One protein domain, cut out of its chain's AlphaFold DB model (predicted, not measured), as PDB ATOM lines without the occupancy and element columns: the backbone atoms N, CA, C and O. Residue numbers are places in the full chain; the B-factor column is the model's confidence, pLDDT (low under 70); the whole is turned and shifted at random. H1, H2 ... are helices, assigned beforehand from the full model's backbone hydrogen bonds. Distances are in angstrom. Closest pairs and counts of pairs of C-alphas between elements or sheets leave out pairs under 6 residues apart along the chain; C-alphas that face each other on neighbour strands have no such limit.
ATOM      1  N   ASN A   6     -28.757  63.371 -22.702       79.19
ATOM      2  CA  ASN A   6     -27.582  64.230 -22.570       79.19
ATOM      3  C   ASN A   6     -27.184  64.454 -21.103       79.19
ATOM      4  O   ASN A   6     -26.053  64.846 -20.842       79.19
ATOM      5  N   ALA A   7     -28.087  64.179 -20.156       86.19
ATOM      6  CA  ALA A   7     -27.813  64.245 -18.722       86.19
ATOM      7  C   ALA A   7     -26.939  63.083 -18.208       86.19
ATOM      8  O   ALA A   7     -26.500  63.117 -17.060       86.19
ATOM      9  N   TYR A   8     -26.697  62.068 -19.043       90.94
ATOM     10  CA  TYR A   8     -25.886  60.901 -18.714       90.94
ATOM     11  C   TYR A   8     -24.550  60.939 -19.460       90.94
ATOM     12  O   TYR A   8     -24.460  61.334 -20.625       90.94
ATOM     13  N   THR A   9     -23.501  60.485 -18.796       94.25
ATOM     14  CA  THR A   9     -22.200  60.184 -19.390       94.25
ATOM     15  C   THR A   9     -22.315  59.037 -20.396       94.25
ATOM     16  O   THR A   9     -23.277  58.266 -20.404       94.25
ATOM     17  N   SER A  10     -21.308  58.874 -21.255       93.00
ATOM     18  CA  SER A  10     -21.282  57.757 -22.211       93.00
ATOM     19  C   SER A  10     -21.287  56.389 -21.522       93.00
ATOM     20  O   SER A  10     -21.927  55.468 -22.017       93.00
ATOM     21  N   ALA A  11     -20.639  56.269 -20.360       92.94
ATOM     22  CA  ALA A  11     -20.594  55.036 -19.578       92.94
ATOM     23  C   ALA A  11     -21.952  54.692 -18.934       92.94
ATOM     24  O   ALA A  11     -22.328  53.521 -18.858       92.94
ATOM     25  N   GLU A  12     -22.696  55.702 -18.481       94.12
ATOM     26  CA  GLU A  12     -24.061  55.544 -17.967       94.12
ATOM     27  C   GLU A  12     -25.040  55.179 -19.089       94.12
ATOM     28  O   GLU A  12     -25.836  54.257 -18.926       94.12
ATOM     29  N   ARG A  13     -24.945  55.840 -20.253       94.38
ATOM     30  CA  ARG A  13     -25.752  55.487 -21.433       94.38
ATOM     31  C   ARG A  13     -25.503  54.053 -21.878       94.38
ATOM     32  O   ARG A  13     -26.459  53.318 -22.073       94.38
ATOM     33  N   PHE A  14     -24.237  53.648 -21.960       94.19
ATOM     34  CA  PHE A  14     -23.876  52.274 -22.299       94.19
ATOM     35  C   PHE A  14     -24.489  51.262 -21.323       94.19
ATOM     36  O   PHE A  14     -25.058  50.269 -21.762       94.19
ATOM     37  N   ALA A  15     -24.422  51.523 -20.014       94.12
ATOM     38  CA  ALA A  15     -25.025  50.636 -19.021       94.12
ATOM     39  C   ALA A  15     -26.552  50.549 -19.184       94.12
ATOM     40  O   ALA A  15     -27.102  49.449 -19.223       94.12
ATOM     41  N   LEU A  16     -27.226  51.690 -19.365       94.50
ATOM     42  CA  LEU A  16     -28.667  51.739 -19.622       94.50
ATOM     43  C   LEU A  16     -29.054  50.960 -20.882       94.50
ATOM     44  O   LEU A  16     -30.025  50.206 -20.854       94.50
ATOM     45  N   ASP A  17     -28.309  51.131 -21.973       94.00
ATOM     46  CA  ASP A  17     -28.565  50.451 -23.242       94.00
ATOM     47  C   ASP A  17     -28.301  48.946 -23.121       94.00
ATOM     48  O   ASP A  17     -29.102  48.143 -23.593       94.00
ATOM     49  N   CYS A  18     -27.227  48.550 -22.434       93.19
ATOM     50  CA  CYS A  18     -26.888  47.150 -22.189       93.19
ATOM     51  C   CYS A  18     -28.001  46.433 -21.411       93.19
ATOM     52  O   CYS A  18     -28.509  45.408 -21.869       93.19
ATOM     53  N   VAL A  19     -28.443  47.001 -20.283       93.56
ATOM     54  CA  VAL A  19     -29.495  46.398 -19.449       93.56
ATOM     55  C   VAL A  19     -30.851  46.419 -20.158       93.56
ATOM     56  O   VAL A  19     -31.574  45.425 -20.114       93.56
ATOM     57  N   ALA A  20     -31.195  47.512 -20.847       91.44
ATOM     58  CA  ALA A  20     -32.442  47.616 -21.602       91.44
ATOM     59  C   ALA A  20     -32.512  46.595 -22.746       91.44
ATOM     60  O   ALA A  20     -33.528  45.920 -22.896       91.44
ATOM     61  N   ASN A  21     -31.430  46.452 -23.517       91.19
ATOM     62  CA  ASN A  21     -31.361  45.487 -24.610       91.19
ATOM     63  C   ASN A  21     -31.419  44.052 -24.086       91.19
ATOM     64  O   ASN A  21     -32.126  43.228 -24.657       91.19
ATOM     65  N   LEU A  22     -30.717  43.749 -22.989       89.62
ATOM     66  CA  LEU A  22     -30.801  42.436 -22.356       89.62
ATOM     67  C   LEU A  22     -32.236  42.121 -21.928       89.62
ATOM     68  O   LEU A  22     -32.750  41.060 -22.273       89.62
ATOM     69  N   HIS A  23     -32.894  43.041 -21.223       89.75
ATOM     70  CA  HIS A  23     -34.275  42.853 -20.783       89.75
ATOM     71  C   HIS A  23     -35.221  42.618 -21.973       89.75
ATOM     72  O   HIS A  23     -36.014  41.680 -21.949       89.75
ATOM     73  N   ASP A  24     -35.083  43.395 -23.051       87.19
ATOM     74  CA  ASP A  24     -35.876  43.224 -24.274       87.19
ATOM     75  C   ASP A  24     -35.692  41.837 -24.900       87.19
ATOM     76  O   ASP A  24     -36.671  41.181 -25.262       87.19
ATOM     77  N   GLN A  25     -34.448  41.363 -24.992       84.94
ATOM     78  CA  GLN A  25     -34.138  40.039 -25.537       84.94
ATOM     79  C   GLN A  25     -34.672  38.917 -24.645       84.94
ATOM     80  O   GLN A  25     -35.227  37.940 -25.149       84.94
ATOM     81  N   LEU A  26     -34.566  39.063 -23.321       83.56
ATOM     82  CA  LEU A  26     -35.136  38.107 -22.372       83.56
ATOM     83  C   LEU A  26     -36.652  38.020 -22.536       83.56
ATOM     84  O   LEU A  26     -37.184  36.917 -22.630       83.56
ATOM     85  N   ARG A  27     -37.340  39.164 -22.640       80.75
ATOM     86  CA  ARG A  27     -38.790  39.224 -22.867       80.75
ATOM     87  C   ARG A  27     -39.196  38.610 -24.204       80.75
ATOM     88  O   ARG A  27     -40.155  37.847 -24.232       80.75
ATOM     89  N   ALA A  28     -38.456  38.882 -25.279       79.88
ATOM     90  CA  ALA A  28     -38.695  38.273 -26.588       79.88
ATOM     91  C   ALA A  28     -38.479  36.750 -26.582       79.88
ATOM     92  O   ALA A  28     -39.140  36.028 -27.328       79.88
ATOM     93  N   ALA A  29     -37.580  36.252 -25.730       75.06
ATOM     94  CA  ALA A  29     -37.305  34.829 -25.599       75.06
ATOM     95  C   ALA A  29     -38.316  34.080 -24.709       75.06
ATOM     96  O   ALA A  29     -38.379  32.849 -24.792       75.06
ATOM     97  N   VAL A  30     -39.122  34.768 -23.884       74.50
ATOM     98  CA  VAL A  30     -40.135  34.126 -23.025       74.50
ATOM     99  C   VAL A  30     -41.113  33.314 -23.877       74.50
ATOM    100  O   VAL A  30     -41.708  33.817 -24.824       74.50
ATOM    101  N   GLY A  31     -41.293  32.037 -23.529       65.88
ATOM    102  CA  GLY A  31     -42.167  31.118 -24.269       65.88
ATOM    103  C   GLY A  31     -41.566  30.589 -25.576       65.88
ATOM    104  O   GLY A  31     -42.220  29.823 -26.279       65.88
ATOM    105  N   THR A  32     -40.319  30.947 -25.887       68.81
ATOM    106  CA  THR A  32     -39.570  30.399 -27.021       68.81
ATOM    107  C   THR A  32     -38.511  29.405 -26.534       68.81
ATOM    108  O   THR A  32     -38.010  29.510 -25.416       68.81
ATOM    109  N   ASN A  33     -38.108  28.461 -27.388       61.62
ATOM    110  CA  ASN A  33     -36.942  27.599 -27.132       61.62
ATOM    111  C   ASN A  33     -35.604  28.295 -27.455       61.62
ATOM    112  O   ASN A  33     -34.576  27.627 -27.588       61.62
ATOM    113  N   THR A  34     -35.605  29.619 -27.612       65.00
ATOM    114  CA  THR A  34     -34.402  30.389 -27.931       65.00
ATOM    115  C   THR A  34     -33.476  30.378 -26.727       65.00
ATOM    116  O   THR A  34     -33.847  30.803 -25.634       65.00
ATOM    117  N   ARG A  35     -32.260  29.872 -26.921       64.31
ATOM    118  CA  ARG A  35     -31.213  29.879 -25.900       64.31
ATOM    119  C   ARG A  35     -30.158  30.898 -26.283       64.31
ATOM    120  O   ARG A  35     -29.871  31.088 -27.462       64.31
ATOM    121  N   PHE A  36     -29.582  31.535 -25.272       63.97
ATOM    122  CA  PHE A  36     -28.382  32.333 -25.456       63.97
ATOM    123  C   PHE A  36     -27.241  31.397 -25.882       63.97
ATOM    124  O   PHE A  36     -26.929  30.445 -25.167       63.97
ATOM    125  N   CYS A  37     -26.672  31.636 -27.064       61.44
ATOM    126  CA  CYS A  37     -25.596  30.829 -27.634       61.44
ATOM    127  C   CYS A  37     -24.337  31.689 -27.763       61.44
ATOM    128  O   CYS A  37     -24.365  32.729 -28.418       61.44
ATOM    129  N   THR A  38     -23.237  31.233 -27.174       69.62
ATOM    130  CA  THR A  38     -21.889  31.788 -27.360       69.62
ATOM    131  C   THR A  38     -20.985  30.734 -27.994       69.62
ATOM    132  O   THR A  38     -21.306  29.545 -27.970       69.62
ATOM    133  N   HIS A  39     -19.846  31.145 -28.560       75.38
ATOM    134  CA  HIS A  39     -18.903  30.212 -29.195       75.38
ATOM    135  C   HIS A  39     -18.060  29.424 -28.175       75.38
ATOM    136  O   HIS A  39     -17.289  28.546 -28.558       75.38
ATOM    137  N   GLY A  40     -18.223  29.698 -26.877       77.44
ATOM    138  CA  GLY A  40     -17.546  28.994 -25.796       77.44
ATOM    139  C   GLY A  40     -17.808  29.611 -24.422       77.44
ATOM    140  O   GLY A  40     -18.461  30.651 -24.295       77.44
ATOM    141  N   ALA A  41     -17.283  28.956 -23.384       80.06
ATOM    142  CA  ALA A  41     -17.417  29.406 -21.999       80.06
ATOM    143  C   ALA A  41     -16.659  30.719 -21.718       80.06
ATOM    144  O   ALA A  41     -17.140  31.535 -20.940       80.06
ATOM    145  N   ALA A  42     -15.520  30.955 -22.383       80.50
ATOM    146  CA  ALA A  42     -14.759  32.203 -22.257       80.50
ATOM    147  C   ALA A  42     -15.566  33.416 -22.752       80.50
ATOM    148  O   ALA A  42     -15.750  34.371 -22.003       80.50
ATOM    149  N   ASP A  43     -16.144  33.325 -23.953       81.44
ATOM    150  CA  ASP A  43     -17.028  34.357 -24.510       81.44
ATOM    151  C   ASP A  43     -18.249  34.608 -23.612       81.44
ATOM    152  O   ASP A  43     -18.680  35.745 -23.429       81.44
ATOM    153  N   LEU A  44     -18.813  33.542 -23.028       82.88
ATOM    154  CA  LEU A  44     -19.948  33.656 -22.110       82.88
ATOM    155  C   LEU A  44     -19.573  34.423 -20.837       82.88
ATOM    156  O   LEU A  44     -20.361  35.246 -20.376       82.88
ATOM    157  N   LEU A  45     -18.378  34.186 -20.291       83.38
ATOM    158  CA  LEU A  45     -17.864  34.905 -19.124       83.38
ATOM    159  C   LEU A  45     -17.542  36.371 -19.436       83.38
ATOM    160  O   LEU A  45     -17.843  37.240 -18.615       83.38
ATOM    161  N   GLU A  46     -16.982  36.663 -20.610       86.75
ATOM    162  CA  GLU A  46     -16.706  38.037 -21.041       86.75
ATOM    163  C   GLU A  46     -18.008  38.841 -21.150       86.75
ATOM    164  O   GLU A  46     -18.149  39.897 -20.528       86.75
ATOM    165  N   VAL A  47     -19.008  38.294 -21.848       86.06
ATOM    166  CA  VAL A  47     -20.329  38.925 -21.961       86.06
ATOM    167  C   VAL A  47     -20.990  39.070 -20.589       86.06
ATOM    168  O   VAL A  47     -21.533  40.132 -20.276       86.06
ATOM    169  N   ALA A  48     -20.923  38.037 -19.746       87.31
ATOM    170  CA  ALA A  48     -21.490  38.084 -18.404       87.31
ATOM    171  C   ALA A  48     -20.846  39.178 -17.536       87.31
ATOM    172  O   ALA A  48     -21.553  39.843 -16.783       87.31
ATOM    173  N   THR A  49     -19.538  39.405 -17.679       88.75
ATOM    174  CA  THR A  49     -18.808  40.453 -16.950       88.75
ATOM    175  C   THR A  49     -19.268  41.846 -17.375       88.75
ATOM    176  O   THR A  49     -19.619  42.662 -16.528       88.75
ATOM    177  N   VAL A  50     -19.369  42.100 -18.685       91.25
ATOM    178  CA  VAL A  50     -19.859  43.386 -19.214       91.25
ATOM    179  C   VAL A  50     -21.281  43.684 -18.726       91.25
ATOM    180  O   VAL A  50     -21.595  44.815 -18.349       91.25
ATOM    181  N   ILE A  51     -22.142  42.665 -18.713       91.81
ATOM    182  CA  ILE A  51     -23.517  42.793 -18.225       91.81
ATOM    183  C   ILE A  51     -23.536  43.027 -16.709       91.81
ATOM    184  O   ILE A  51     -24.303  43.871 -16.249       91.81
ATOM    185  N   ALA A  52     -22.704  42.326 -15.933       91.44
ATOM    186  CA  ALA A  52     -22.603  42.519 -14.485       91.44
ATOM    187  C   ALA A  52     -22.225  43.968 -14.140       91.44
ATOM    188  O   ALA A  52     -22.930  44.611 -13.363       91.44
ATOM    189  N   ASP A  53     -21.203  44.517 -14.800       93.75
ATOM    190  CA  ASP A  53     -20.767  45.904 -14.604       93.75
ATOM    191  C   ASP A  53     -21.873  46.916 -14.947       93.75
ATOM    192  O   ASP A  53     -22.058  47.925 -14.256       93.75
ATOM    193  N   ALA A  54     -22.630  46.658 -16.018       93.94
ATOM    194  CA  ALA A  54     -23.763  47.492 -16.404       93.94
ATOM    195  C   ALA A  54     -24.897  47.437 -15.363       93.94
ATOM    196  O   ALA A  54     -25.439  48.482 -14.991       93.94
ATOM    197  N   LEU A  55     -25.223  46.242 -14.859       93.25
ATOM    198  CA  LEU A  55     -26.239  46.040 -13.823       93.25
ATOM    199  C   LEU A  55     -25.849  46.725 -12.512       93.25
ATOM    200  O   LEU A  55     -26.680  47.422 -11.929       93.25
ATOM    201  N   ASP A  56     -24.600  46.586 -12.069       94.69
ATOM    202  CA  ASP A  56     -24.121  47.212 -10.835       94.69
ATOM    203  C   ASP A  56     -24.106  48.736 -10.943       94.69
ATOM    204  O   ASP A  56     -24.555  49.427 -10.022       94.69
ATOM    205  N   ARG A  57     -23.700  49.279 -12.098       95.12
ATOM    206  CA  ARG A  57     -23.778  50.723 -12.354       95.12
ATOM    207  C   ARG A  57     -25.217  51.225 -12.282       95.12
ATOM    208  O   ARG A  57     -25.474  52.221 -11.609       95.12
ATOM    209  N   CYS A  58     -26.156  50.544 -12.939       93.94
ATOM    210  CA  CYS A  58     -27.570  50.908 -12.874       93.94
ATOM    211  C   CYS A  58     -28.127  50.786 -11.449       93.94
ATOM    212  O   CYS A  58     -28.868  51.663 -11.024       93.94
ATOM    213  N   ARG A  59     -27.752  49.747 -10.693       94.31
ATOM    214  CA  ARG A  59     -28.214  49.519  -9.316       94.31
ATOM    215  C   ARG A  59     -27.732  50.600  -8.346       94.31
ATOM    216  O   ARG A  59     -28.475  50.959  -7.434       94.31
ATOM    217  N   ALA A  60     -26.514  51.101  -8.533       94.31
ATOM    218  CA  ALA A  60     -25.900  52.081  -7.644       94.31
ATOM    219  C   ALA A  60     -26.479  53.501  -7.779       94.31
ATOM    220  O   ALA A  60     -26.316  54.307  -6.863       94.31
ATOM    221  N   ASP A  61     -27.165  53.823  -8.883       94.56
ATOM    222  CA  ASP A  61     -27.670  55.173  -9.150       94.56
ATOM    223  C   ASP A  61     -29.182  55.193  -9.416       94.56
ATOM    224  O   ASP A  61     -29.691  54.691 -10.420       94.56
ATOM    225  N   THR A  62     -29.918  55.870  -8.531       93.56
ATOM    226  CA  THR A  62     -31.378  56.006  -8.635       93.56
ATOM    227  C   THR A  62     -31.820  56.738  -9.907       93.56
ATOM    228  O   THR A  62     -32.886  56.435 -10.441       93.56
ATOM    229  N   ARG A  63     -31.006  57.651 -10.454       95.19
ATOM    230  CA  ARG A  63     -31.292  58.328 -11.730       95.19
ATOM    231  C   ARG A  63     -31.286  57.334 -12.889       95.19
ATOM    232  O   ARG A  63     -32.150  57.422 -13.759       95.19
ATOM    233  N   LEU A  64     -30.351  56.379 -12.871       94.56
ATOM    234  CA  LEU A  64     -30.266  55.317 -13.872       94.56
ATOM    235  C   LEU A  64     -31.399  54.307 -13.705       94.56
ATOM    236  O   LEU A  64     -32.001  53.927 -14.703       94.56
ATOM    237  N   LEU A  65     -31.755  53.930 -12.472       93.69
ATOM    238  CA  LEU A  65     -32.931  53.085 -12.223       93.69
ATOM    239  C   LEU A  65     -34.207  53.727 -12.760       93.69
ATOM    240  O   LEU A  65     -34.987  53.074 -13.444       93.69
ATOM    241  N   ARG A  66     -34.405  55.019 -12.497       93.00
ATOM    242  CA  ARG A  66     -35.565  55.758 -12.993       93.00
ATOM    243  C   ARG A  66     -35.625  55.762 -14.522       93.00
ATOM    244  O   ARG A  66     -36.683  55.532 -15.098       93.00
ATOM    245  N   GLU A  67     -34.499  56.019 -15.182       94.00
ATOM    246  CA  GLU A  67     -34.413  56.011 -16.647       94.00
ATOM    247  C   GLU A  67     -34.629  54.614 -17.232       94.00
ATOM    248  O   GLU A  67     -35.364  54.456 -18.204       94.00
ATOM    249  N   LEU A  68     -34.044  53.589 -16.615       91.88
ATOM    250  CA  LEU A  68     -34.267  52.201 -16.997       91.88
ATOM    251  C   LEU A  68     -35.750  51.842 -16.874       91.88
ATOM    252  O   LEU A  68     -36.332  51.310 -17.815       91.88
ATOM    253  N   GLY A  69     -36.385  52.211 -15.762       89.31
ATOM    254  CA  GLY A  69     -37.818  52.047 -15.578       89.31
ATOM    255  C   GLY A  69     -38.616  52.775 -16.642       89.31
ATOM    256  O   GLY A  69     -39.480  52.173 -17.260       89.31
ATOM    257  N   ARG A  70     -38.270  54.017 -16.979       89.12
ATOM    258  CA  ARG A  70     -38.933  54.755 -18.064       89.12
ATOM    259  C   ARG A  70     -38.901  54.017 -19.401       89.12
ATOM    260  O   ARG A  70     -39.885  54.038 -20.137       89.12
ATOM    261  N   ARG A  71     -37.790  53.352 -19.716       89.19
ATOM    262  CA  ARG A  71     -37.624  52.583 -20.958       89.19
ATOM    263  C   ARG A  71     -38.352  51.239 -20.943       89.19
ATOM    264  O   ARG A  71     -38.684  50.729 -22.010       89.19
ATOM    265  N   GLN A  72     -38.559  50.664 -19.759       86.75
ATOM    266  CA  GLN A  72     -38.985  49.273 -19.596       86.75
ATOM    267  C   GLN A  72     -40.377  49.105 -18.977       86.75
ATOM    268  O   GLN A  72     -40.952  48.032 -19.106       86.75
ATOM    269  N   LEU A  73     -40.954  50.139 -18.358       79.19
ATOM    270  CA  LEU A  73     -42.192  50.054 -17.572       79.19
ATOM    271  C   LEU A  73     -43.357  49.433 -18.354       79.19
ATOM    272  O   LEU A  73     -44.077  48.606 -17.816       79.19
ATOM    273  N   THR A  74     -43.506  49.779 -19.632       72.06
ATOM    274  CA  THR A  74     -44.558  49.240 -20.516       72.06
ATOM    275  C   THR A  74     -44.317  47.803 -20.970       72.06
ATOM    276  O   THR A  74     -45.219  47.173 -21.509       72.06
ATOM    277  N   LYS A  75     -43.099  47.285 -20.788       71.38
ATOM    278  CA  LYS A  75     -42.689  45.919 -21.146       71.38
ATOM    279  C   LYS A  75     -42.691  44.981 -19.945       71.38
ATOM    280  O   LYS A  75     -42.658  43.763 -20.111       71.38
ATOM    281  N   LEU A  76     -42.710  45.537 -18.737       67.88
ATOM    282  CA  LEU A  76     -42.903  44.766 -17.527       67.88
ATOM    283  C   LEU A  76     -44.375  44.356 -17.467       67.88
ATOM    284  O   LEU A  76     -45.243  45.162 -17.142       67.88
ATOM    285  N   ASN A  77     -44.654  43.084 -17.759       56.25
ATOM    286  CA  ASN A  77     -45.925  42.458 -17.403       56.25
ATOM    287  C   ASN A  77     -45.984  42.341 -15.873       56.25
ATOM    288  O   ASN A  77     -45.777  41.268 -15.304       56.25
ATOM    289  N   LEU A  78     -46.226  43.455 -15.186       51.44
ATOM    290  CA  LEU A  78     -46.433  43.491 -13.744       51.44
ATOM    291  C   LEU A  78     -47.848  43.000 -13.437       51.44
ATOM    292  O   LEU A  78     -48.674  43.738 -12.916       51.44
ATOM    293  N   GLY A  79     -48.124  41.725 -13.725       40.50
ATOM    294  CA  GLY A  79     -49.414  41.089 -13.438       40.50
ATOM    295  C   GLY A  79     -49.818  41.116 -11.956       40.50
ATOM    296  O   GLY A  79     -50.950  40.777 -11.642       40.50
ATOM    297  N   ASN A  80     -48.918  41.544 -11.060       40.75
ATOM    298  CA  ASN A  80     -49.123  41.596  -9.612       40.75
ATOM    299  C   ASN A  80     -48.825  42.967  -8.969       40.75
ATOM    300  O   ASN A  80     -48.843  43.060  -7.743       40.75
ATOM    301  N   VAL A  81     -48.560  44.029  -9.744       42.19
ATOM    302  CA  VAL A  81     -48.572  45.402  -9.202       42.19
ATOM    303  C   VAL A  81     -49.912  46.022  -9.585       42.19
ATOM    304  O   VAL A  81     -50.188  46.133 -10.780       42.19
ATOM    305  N   PRO A  82     -50.762  46.421  -8.623       40.84
ATOM    306  CA  PRO A  82     -51.953  47.198  -8.939       40.84
ATOM    307  C   PRO A  82     -51.520  48.466  -9.691       40.84
ATOM    308  O   PRO A  82     -50.890  49.340  -9.100       40.84
ATOM    309  N   GLY A  83     -51.806  48.542 -10.995       44.75
ATOM    310  CA  GLY A  83     -51.616  49.760 -11.787       44.75
ATOM    311  C   GLY A  83     -50.404  49.854 -12.735       44.75
ATOM    312  O   GLY A  83     -49.925  50.965 -12.930       44.75
ATOM    313  N   VAL A  84     -49.923  48.779 -13.387       46.03
ATOM    314  CA  VAL A  84     -48.993  48.907 -14.547       46.03
ATOM    315  C   VAL A  84     -49.351  47.905 -15.678       46.03
ATOM    316  O   VAL A  84     -49.701  46.769 -15.366       46.03
ATOM    317  N   PRO A  85     -49.335  48.286 -16.981       48.16
ATOM    318  CA  PRO A  85     -50.326  47.805 -17.959       48.16
ATOM    319  C   PRO A  85     -49.935  46.662 -18.895       48.16
ATOM    320  O   PRO A  85     -48.926  46.728 -19.590       48.16
ATOM    321  N   GLY A  86     -50.927  45.801 -19.135       42.88
ATOM    322  CA  GLY A  86     -51.439  45.515 -20.477       42.88
ATOM    323  C   GLY A  86     -52.952  45.778 -20.476       42.88
ATOM    324  O   GLY A  86     -53.702  44.956 -19.962       42.88
ATOM    325  N   GLY A  87     -53.399  46.943 -20.971       52.66
ATOM    326  CA  GLY A  87     -54.824  47.342 -20.981       52.66
ATOM    327  C   GLY A  87     -55.214  48.567 -20.133       52.66
ATOM    328  O   GLY A  87     -56.397  48.768 -19.881       52.66
ATOM    329  N   MET A  88     -54.250  49.378 -19.691       58.09
ATOM    330  CA  MET A  88     -54.504  50.592 -18.901       58.09
ATOM    331  C   MET A  88     -54.935  51.775 -19.790       58.09
ATOM    332  O   MET A  88     -54.385  51.928 -20.885       58.09
ATOM    333  N   PRO A  89     -55.872  52.623 -19.325       64.88
ATOM    334  CA  PRO A  89     -56.191  53.909 -19.941       64.88
ATOM    335  C   PRO A  89     -54.961  54.818 -20.130       64.88
ATOM    336  O   PRO A  89     -54.014  54.793 -19.344       64.88
ATOM    337  N   GLU A  90     -54.955  55.630 -21.190       68.31
ATOM    338  CA  GLU A  90     -53.817  56.490 -21.558       68.31
ATOM    339  C   GLU A  90     -53.427  57.487 -20.448       68.31
ATOM    340  O   GLU A  90     -52.249  57.773 -20.240       68.31
ATOM    341  N   ASP A  91     -54.406  57.988 -19.702       73.56
ATOM    342  CA  ASP A  91     -54.239  58.927 -18.596       73.56
ATOM    343  C   ASP A  91     -53.542  58.305 -17.378       73.56
ATOM    344  O   ASP A  91     -52.647  58.929 -16.803       73.56
ATOM    345  N   GLU A  92     -53.876  57.064 -17.026       72.94
ATOM    346  CA  GLU A  92     -53.194  56.318 -15.962       72.94
ATOM    347  C   GLU A  92     -51.750  55.961 -16.362       72.94
ATOM    348  O   GLU A  92     -50.821  56.095 -15.560       72.94
ATOM    349  N   LEU A  93     -51.525  55.620 -17.635       71.25
ATOM    350  CA  LEU A  93     -50.188  55.432 -18.211       71.25
ATOM    351  C   LEU A  93     -49.346  56.712 -18.116       71.25
ATOM    352  O   LEU A  93     -48.184  56.682 -17.704       71.25
ATOM    353  N   LEU A  94     -49.926  57.859 -18.471       74.38
ATOM    354  CA  LEU A  94     -49.261  59.157 -18.365       74.38
ATOM    355  C   LEU A  94     -48.977  59.546 -16.910       74.38
ATOM    356  O   LEU A  94     -47.939  60.158 -16.646       74.38
ATOM    357  N   ALA A  95     -49.862  59.198 -15.974       78.06
ATOM    358  CA  ALA A  95     -49.638  59.394 -14.545       78.06
ATOM    359  C   ALA A  95     -48.470  58.531 -14.040       78.06
ATOM    360  O   ALA A  95     -47.567  59.056 -13.389       78.06
ATOM    361  N   ALA A  96     -48.417  57.258 -14.435       74.19
ATOM    362  CA  ALA A  96     -47.316  56.347 -14.130       74.19
ATOM    363  C   ALA A  96     -45.959  56.870 -14.643       74.19
ATOM    364  O   ALA A  96     -44.954  56.819 -13.938       74.19
ATOM    365  N   TYR A  97     -45.928  57.463 -15.841       77.56
ATOM    366  CA  TYR A  97     -44.724  58.090 -16.406       77.56
ATOM    367  C   TYR A  97     -44.277  59.386 -15.711       77.56
ATOM    368  O   TYR A  97     -43.183  59.883 -16.004       77.56
ATOM    369  N   ARG A  98     -45.113  59.955 -14.837       83.19
ATOM    370  CA  ARG A  98     -44.805  61.141 -14.021       83.19
ATOM    371  C   ARG A  98     -44.430  60.784 -12.582       83.19
ATOM    372  O   ARG A  98     -43.953  61.661 -11.866       83.19
ATOM    373  N   ASP A  99     -44.633  59.537 -12.169       87.06
ATOM    374  CA  ASP A  99     -44.290  59.053 -10.836       87.06
ATOM    375  C   ASP A  99     -42.853  58.512 -10.811       87.06
ATOM    376  O   ASP A  99     -42.559  57.394 -11.240       87.06
ATOM    377  N   ASP A 100     -41.935  59.320 -10.280       88.69
ATOM    378  CA  ASP A 100     -40.523  58.958 -10.147       88.69
ATOM    379  C   ASP A 100     -40.313  57.700  -9.280       88.69
ATOM    380  O   ASP A 100     -39.392  56.926  -9.552       88.69
ATOM    381  N   ALA A 101     -41.155  57.455  -8.270       87.44
ATOM    382  CA  ALA A 101     -41.040  56.270  -7.424       87.44
ATOM    383  C   ALA A 101     -41.433  55.003  -8.194       87.44
ATOM    384  O   ALA A 101     -40.737  53.987  -8.104       87.44
ATOM    385  N   LEU A 102     -42.494  55.083  -9.001       85.56
ATOM    386  CA  LEU A 102     -42.923  53.984  -9.863       85.56
ATOM    387  C   LEU A 102     -41.892  53.687 -10.955       85.56
ATOM    388  O   LEU A 102     -41.574  52.524 -11.206       85.56
ATOM    389  N   LEU A 103     -41.306  54.722 -11.563       89.19
ATOM    390  CA  LEU A 103     -40.222  54.560 -12.532       89.19
ATOM    391  C   LEU A 103     -39.001  53.882 -11.897       89.19
ATOM    392  O   LEU A 103     -38.456  52.939 -12.463       89.19
ATOM    393  N   VAL A 104     -38.586  54.291 -10.698       90.88
ATOM    394  CA  VAL A 104     -37.490  53.616  -9.985       90.88
ATOM    395  C   VAL A 104     -37.842  52.158  -9.677       90.88
ATOM    396  O   VAL A 104     -36.991  51.283  -9.848       90.88
ATOM    397  N   ALA A 105     -39.075  51.874  -9.253       88.19
ATOM    398  CA  ALA A 105     -39.533  50.511  -8.998       88.19
ATOM    399  C   ALA A 105     -39.500  49.650 -10.271       88.19
ATOM    400  O   ALA A 105     -38.942  48.555 -10.247       88.19
ATOM    401  N   GLY A 106     -39.993  50.169 -11.400       86.75
ATOM    402  CA  GLY A 106     -39.909  49.492 -12.695       86.75
ATOM    403  C   GLY A 106     -38.462  49.203 -13.103       86.75
ATOM    404  O   GLY A 106     -38.138  48.090 -13.511       86.75
ATOM    405  N   GLY A 107     -37.555  50.164 -12.910       89.88
ATOM    406  CA  GLY A 107     -36.128  49.960 -13.160       89.88
ATOM    407  C   GLY A 107     -35.530  48.836 -12.319       89.88
ATOM    408  O   GLY A 107     -34.773  48.021 -12.843       89.88
ATOM    409  N   LYS A 108     -35.896  48.750 -11.035       92.06
ATOM    410  CA  LYS A 108     -35.456  47.664 -10.145       92.06
ATOM    411  C   LYS A 108     -35.959  46.301 -10.611       92.06
ATOM    412  O   LYS A 108     -35.153  45.381 -10.680       92.06
ATOM    413  N   VAL A 109     -37.234  46.186 -10.990       89.12
ATOM    414  CA  VAL A 109     -37.796  44.916 -11.483       89.12
ATOM    415  C   VAL A 109     -37.086  44.459 -12.760       89.12
ATOM    416  O   VAL A 109     -36.654  43.312 -12.839       89.12
ATOM    417  N   ALA A 110     -36.892  45.355 -13.735       88.69
ATOM    418  CA  ALA A 110     -36.159  45.022 -14.960       88.69
ATOM    419  C   ALA A 110     -34.728  44.534 -14.655       88.69
ATOM    420  O   ALA A 110     -34.238  43.580 -15.259       88.69
ATOM    421  N   LEU A 111     -34.065  45.167 -13.683       92.06
ATOM    422  CA  LEU A 111     -32.720  44.806 -13.244       92.06
ATOM    423  C   LEU A 111     -32.696  43.431 -12.554       92.06
ATOM    424  O   LEU A 111     -31.809  42.626 -12.832       92.06
ATOM    425  N   GLU A 112     -33.675  43.129 -11.700       89.38
ATOM    426  CA  GLU A 112     -33.818  41.827 -11.032       89.38
ATOM    427  C   GLU A 112     -34.019  40.677 -12.027       89.38
ATOM    428  O   GLU A 112     -33.359  39.640 -11.912       89.38
ATOM    429  N   GLU A 113     -34.857  40.868 -13.046       87.25
ATOM    430  CA  GLU A 113     -35.066  39.869 -14.099       87.25
ATOM    431  C   GLU A 113     -33.786  39.603 -14.904       87.25
ATOM    432  O   GLU A 113     -33.435  38.444 -15.158       87.25
ATOM    433  N   CYS A 114     -33.042  40.659 -15.242       90.31
ATOM    434  CA  CYS A 114     -31.732  40.536 -15.877       90.31
ATOM    435  C   CYS A 114     -30.725  39.801 -14.977       90.31
ATOM    436  O   CYS A 114     -30.038  38.890 -15.443       90.31
ATOM    437  N   CYS A 115     -30.662  40.131 -13.681       89.12
ATOM    438  CA  CYS A 115     -29.775  39.465 -12.723       89.12
ATOM    439  C   CYS A 115     -30.065  37.966 -12.597       89.12
ATOM    440  O   CYS A 115     -29.133  37.162 -12.585       89.12
ATOM    441  N   SER A 116     -31.341  37.576 -12.518       85.62
ATOM    442  CA  SER A 116     -31.719  36.163 -12.409       85.62
ATOM    443  C   SER A 116     -31.240  35.353 -13.618       85.62
ATOM    444  O   SER A 116     -30.766  34.227 -13.466       85.62
ATOM    445  N   ASN A 117     -31.322  35.931 -14.819       83.00
ATOM    446  CA  ASN A 117     -30.860  35.278 -16.043       83.00
ATOM    447  C   ASN A 117     -29.330  35.223 -16.129       83.00
ATOM    448  O   ASN A 117     -28.777  34.168 -16.444       83.00
ATOM    449  N   LEU A 118     -28.642  36.308 -15.759       85.50
ATOM    450  CA  LEU A 118     -27.179  36.355 -15.714       85.50
ATOM    451  C   LEU A 118     -26.599  35.278 -14.783       85.50
ATOM    452  O   LEU A 118     -25.644  34.591 -15.145       85.50
ATOM    453  N   LEU A 119     -27.199  35.079 -13.605       83.31
ATOM    454  CA  LEU A 119     -26.796  34.014 -12.680       83.31
ATOM    455  C   LEU A 119     -26.957  32.620 -13.301       83.31
ATOM    456  O   LEU A 119     -26.126  31.742 -13.066       83.31
ATOM    457  N   GLY A 120     -28.001  32.410 -14.106       80.50
ATOM    458  CA  GLY A 120     -28.186  31.177 -14.870       80.50
ATOM    459  C   GLY A 120     -27.066  30.948 -15.886       80.50
ATOM    460  O   GLY A 120     -26.531  29.843 -15.973       80.50
ATOM    461  N   TRP A 121     -26.662  31.996 -16.606       80.62
ATOM    462  CA  TRP A 121     -25.577  31.930 -17.588       80.62
ATOM    463  C   TRP A 121     -24.216  31.665 -16.948       80.62
ATOM    464  O   TRP A 121     -23.488  30.798 -17.421       80.62
ATOM    465  N   LEU A 122     -23.900  32.332 -15.835       82.69
ATOM    466  CA  LEU A 122     -22.662  32.095 -15.084       82.69
ATOM    467  C   LEU A 122     -22.564  30.649 -14.581       82.69
ATOM    468  O   LEU A 122     -21.513  30.020 -14.687       82.69
ATOM    469  N   ARG A 123     -23.672  30.082 -14.084       82.44
ATOM    470  CA  ARG A 123     -23.721  28.666 -13.684       82.44
ATOM    471  C   ARG A 123     -23.493  27.729 -14.869       82.44
ATOM    472  O   ARG A 123     -22.757  26.757 -14.728       82.44
ATOM    473  N   ALA A 124     -24.099  28.018 -16.021       77.88
ATOM    474  CA  ALA A 124     -23.903  27.228 -17.234       77.88
ATOM    475  C   ALA A 124     -22.450  27.302 -17.739       77.88
ATOM    476  O   ALA A 124     -21.881  26.272 -18.086       77.88
ATOM    477  N   ALA A 125     -21.838  28.490 -17.716       78.62
ATOM    478  CA  ALA A 125     -20.438  28.689 -18.088       78.62
ATOM    479  C   ALA A 125     -19.496  27.847 -17.214       78.62
ATOM    480  O   ALA A 125     -18.663  27.113 -17.741       78.62
ATOM    481  N   ASN A 126     -19.679  27.900 -15.890       81.00
ATOM    482  CA  ASN A 126     -18.876  27.117 -14.950       81.00
ATOM    483  C   ASN A 126     -19.046  25.610 -15.175       81.00
ATOM    484  O   ASN A 126     -18.055  24.898 -15.267       81.00
ATOM    485  N   ALA A 127     -20.278  25.131 -15.389       81.31
ATOM    486  CA  ALA A 127     -20.520  23.719 -15.690       81.31
ATOM    487  C   ALA A 127     -19.826  23.253 -16.988       81.31
ATOM    488  O   ALA A 127     -19.367  22.114 -17.067       81.31
ATOM    489  N   MET A 128     -19.735  24.116 -18.008       79.06
ATOM    490  CA  MET A 128     -19.009  23.812 -19.250       79.06
ATOM    491  C   MET A 128     -17.492  23.752 -19.040       79.06
ATOM    492  O   MET A 128     -16.838  22.907 -19.651       79.06
ATOM    493  N   LEU A 129     -16.938  24.626 -18.194       80.56
ATOM    494  CA  LEU A 129     -15.518  24.609 -17.836       80.56
ATOM    495  C   LEU A 129     -15.169  23.352 -17.034       80.56
ATOM    496  O   LEU A 129     -14.258  22.626 -17.428       80.56
ATOM    497  N   ASP A 130     -15.961  23.030 -16.010       79.31
ATOM    498  CA  ASP A 130     -15.766  21.840 -15.173       79.31
ATOM    499  C   ASP A 130     -15.825  20.545 -16.004       79.31
ATOM    500  O   ASP A 130     -15.001  19.642 -15.841       79.31
ATOM    501  N   ALA A 131     -16.771  20.452 -16.947       75.44
ATOM    502  CA  ALA A 131     -16.872  19.312 -17.859       75.44
ATOM    503  C   ALA A 131     -15.695  19.237 -18.850       75.44
ATOM    504  O   ALA A 131     -15.244  18.143 -19.194       75.44
ATOM    505  N   GLY A 132     -15.195  20.386 -19.314       67.50
ATOM    506  CA  GLY A 132     -14.034  20.472 -20.200       67.50
ATOM    507  C   GLY A 132     -12.729  20.051 -19.522       67.50
ATOM    508  O   GLY A 132     -11.903  19.395 -20.157       67.50
ATOM    509  N   ASP A 133     -12.568  20.367 -18.238       61.66
ATOM    510  CA  ASP A 133     -11.413  19.953 -17.436       61.66
ATOM    511  C   ASP A 133     -11.498  18.474 -17.028       61.66
ATOM    512  O   ASP A 133     -10.492  17.768 -17.064       61.66
ATOM    513  N   GLY A 134     -12.701  17.953 -16.766       55.12
ATOM    514  CA  GLY A 134     -12.925  16.522 -16.517       55.12
ATOM    515  C   GLY A 134     -12.661  15.606 -17.722       55.12
ATOM    516  O   GLY A 134     -12.435  14.417 -17.537       55.12
ATOM    517  N   LEU A 135     -12.662  16.142 -18.949       55.38
ATOM    518  CA  LEU A 135     -12.292  15.421 -20.180       55.38
ATOM    519  C   LEU A 135     -10.785  15.471 -20.488       55.38
ATOM    520  O   LEU A 135     -10.326  14.801 -21.413       55.38
ATOM    521  N   ARG A 136     -10.022  16.300 -19.765       53.94
ATOM    522  CA  ARG A 136      -8.567  16.472 -19.932       53.94
ATOM    523  C   ARG A 136      -7.741  15.642 -18.938       53.94
ATOM    524  O   ARG A 136      -6.512  15.680 -19.017       53.94
TER     525      ARG A 136
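AT A GLANCE: This is residues 6 to 136 of the 137 residues of an uncharacterized protein of Paraburkholderia steynii (UniProt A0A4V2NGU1). What shape do these atoms make? One long helix, H5, makes the longest axis, with H2 running back at its side, while H1 crosses over both and short H3 crosses H5 near its beginning. Small H4 lies beyond that beginning, and a long loop, residues 73 to 89, leads to it from the end of H3. What is it built of? The printed part has 131 residues with five named helices, H1 to H5 in order, and no named strand, and its class is all helix. How compact is it? It is flat, spanning 62 by 35 by 18 A, and only just loose, close to compact, with a radius of gyration of the C-alphas of 16.9 A.

IN THESE COORDINATES: Where do the first helices lie? H1, residues 10 to 29, begins with C-alpha 10 at (-21.282, 57.757, -22.211) and is 28.2 A long. H2, residues 41 to 60, is 28.1 A long, and H3 holds residues 62 to 72. What follows? H4 holds residues 90 to 96. H5, residues 100 to 134, is 51.0 A long and ends with C-alpha 134 at (-12.925, 16.522, -16.517).

HOW THE PARTS SIT: What does H1 touch? With residues 12 to 19 alone it touches residues 51 to 58 of H2, at a steep tilt of 65 degrees, opposite ways; the closest C-alphas, of Ala 15 and Ala 54, are 4.3 A apart. With residues 19 to 26 alone it touches residues 110 to 114 of H5, about perpendicular at 75 degrees; the closest C-alphas, of His 23 and Cys 114, are 6.0 A apart. How do H2 and H3 stand to H5? H2 touches H5 at a shallow tilt of 23 degrees, opposite ways, closest at the C-alphas of Ala 41 and Ala 125, 5.0 A apart. H3 touches H5, residues 100 to 110 alone, about perpendicular at 85 degrees; the closest C-alphas, of Gly 69 and Gly 107, are 3.6 A apart. Does H4 touch a helix? H4 touches no helix; it is close to H5 but not clearly touching, the closest C-alphas, of Ala 96 and Leu 102, being 6.6 A apart. Are the helix backbones complete? In H1, H2, H3, H4 and H5 every O i to N i+4 pair is within hydrogen-bond range.

THE WHOLE: How far does it reach? The two C-alphas farthest apart, those of Asp 91 and Arg 136, are 62.4 A apart. Are there cuts or long links? The printed part has no cut; the links H1 to H2 and H3 to H4 are long, and residues 28 to 33, of which 28 and 29 belong to H1, stand free. Where is confidence low? The pLDDT is under 70 at residues 31 to 38, 76 to 90 and 132 to 136.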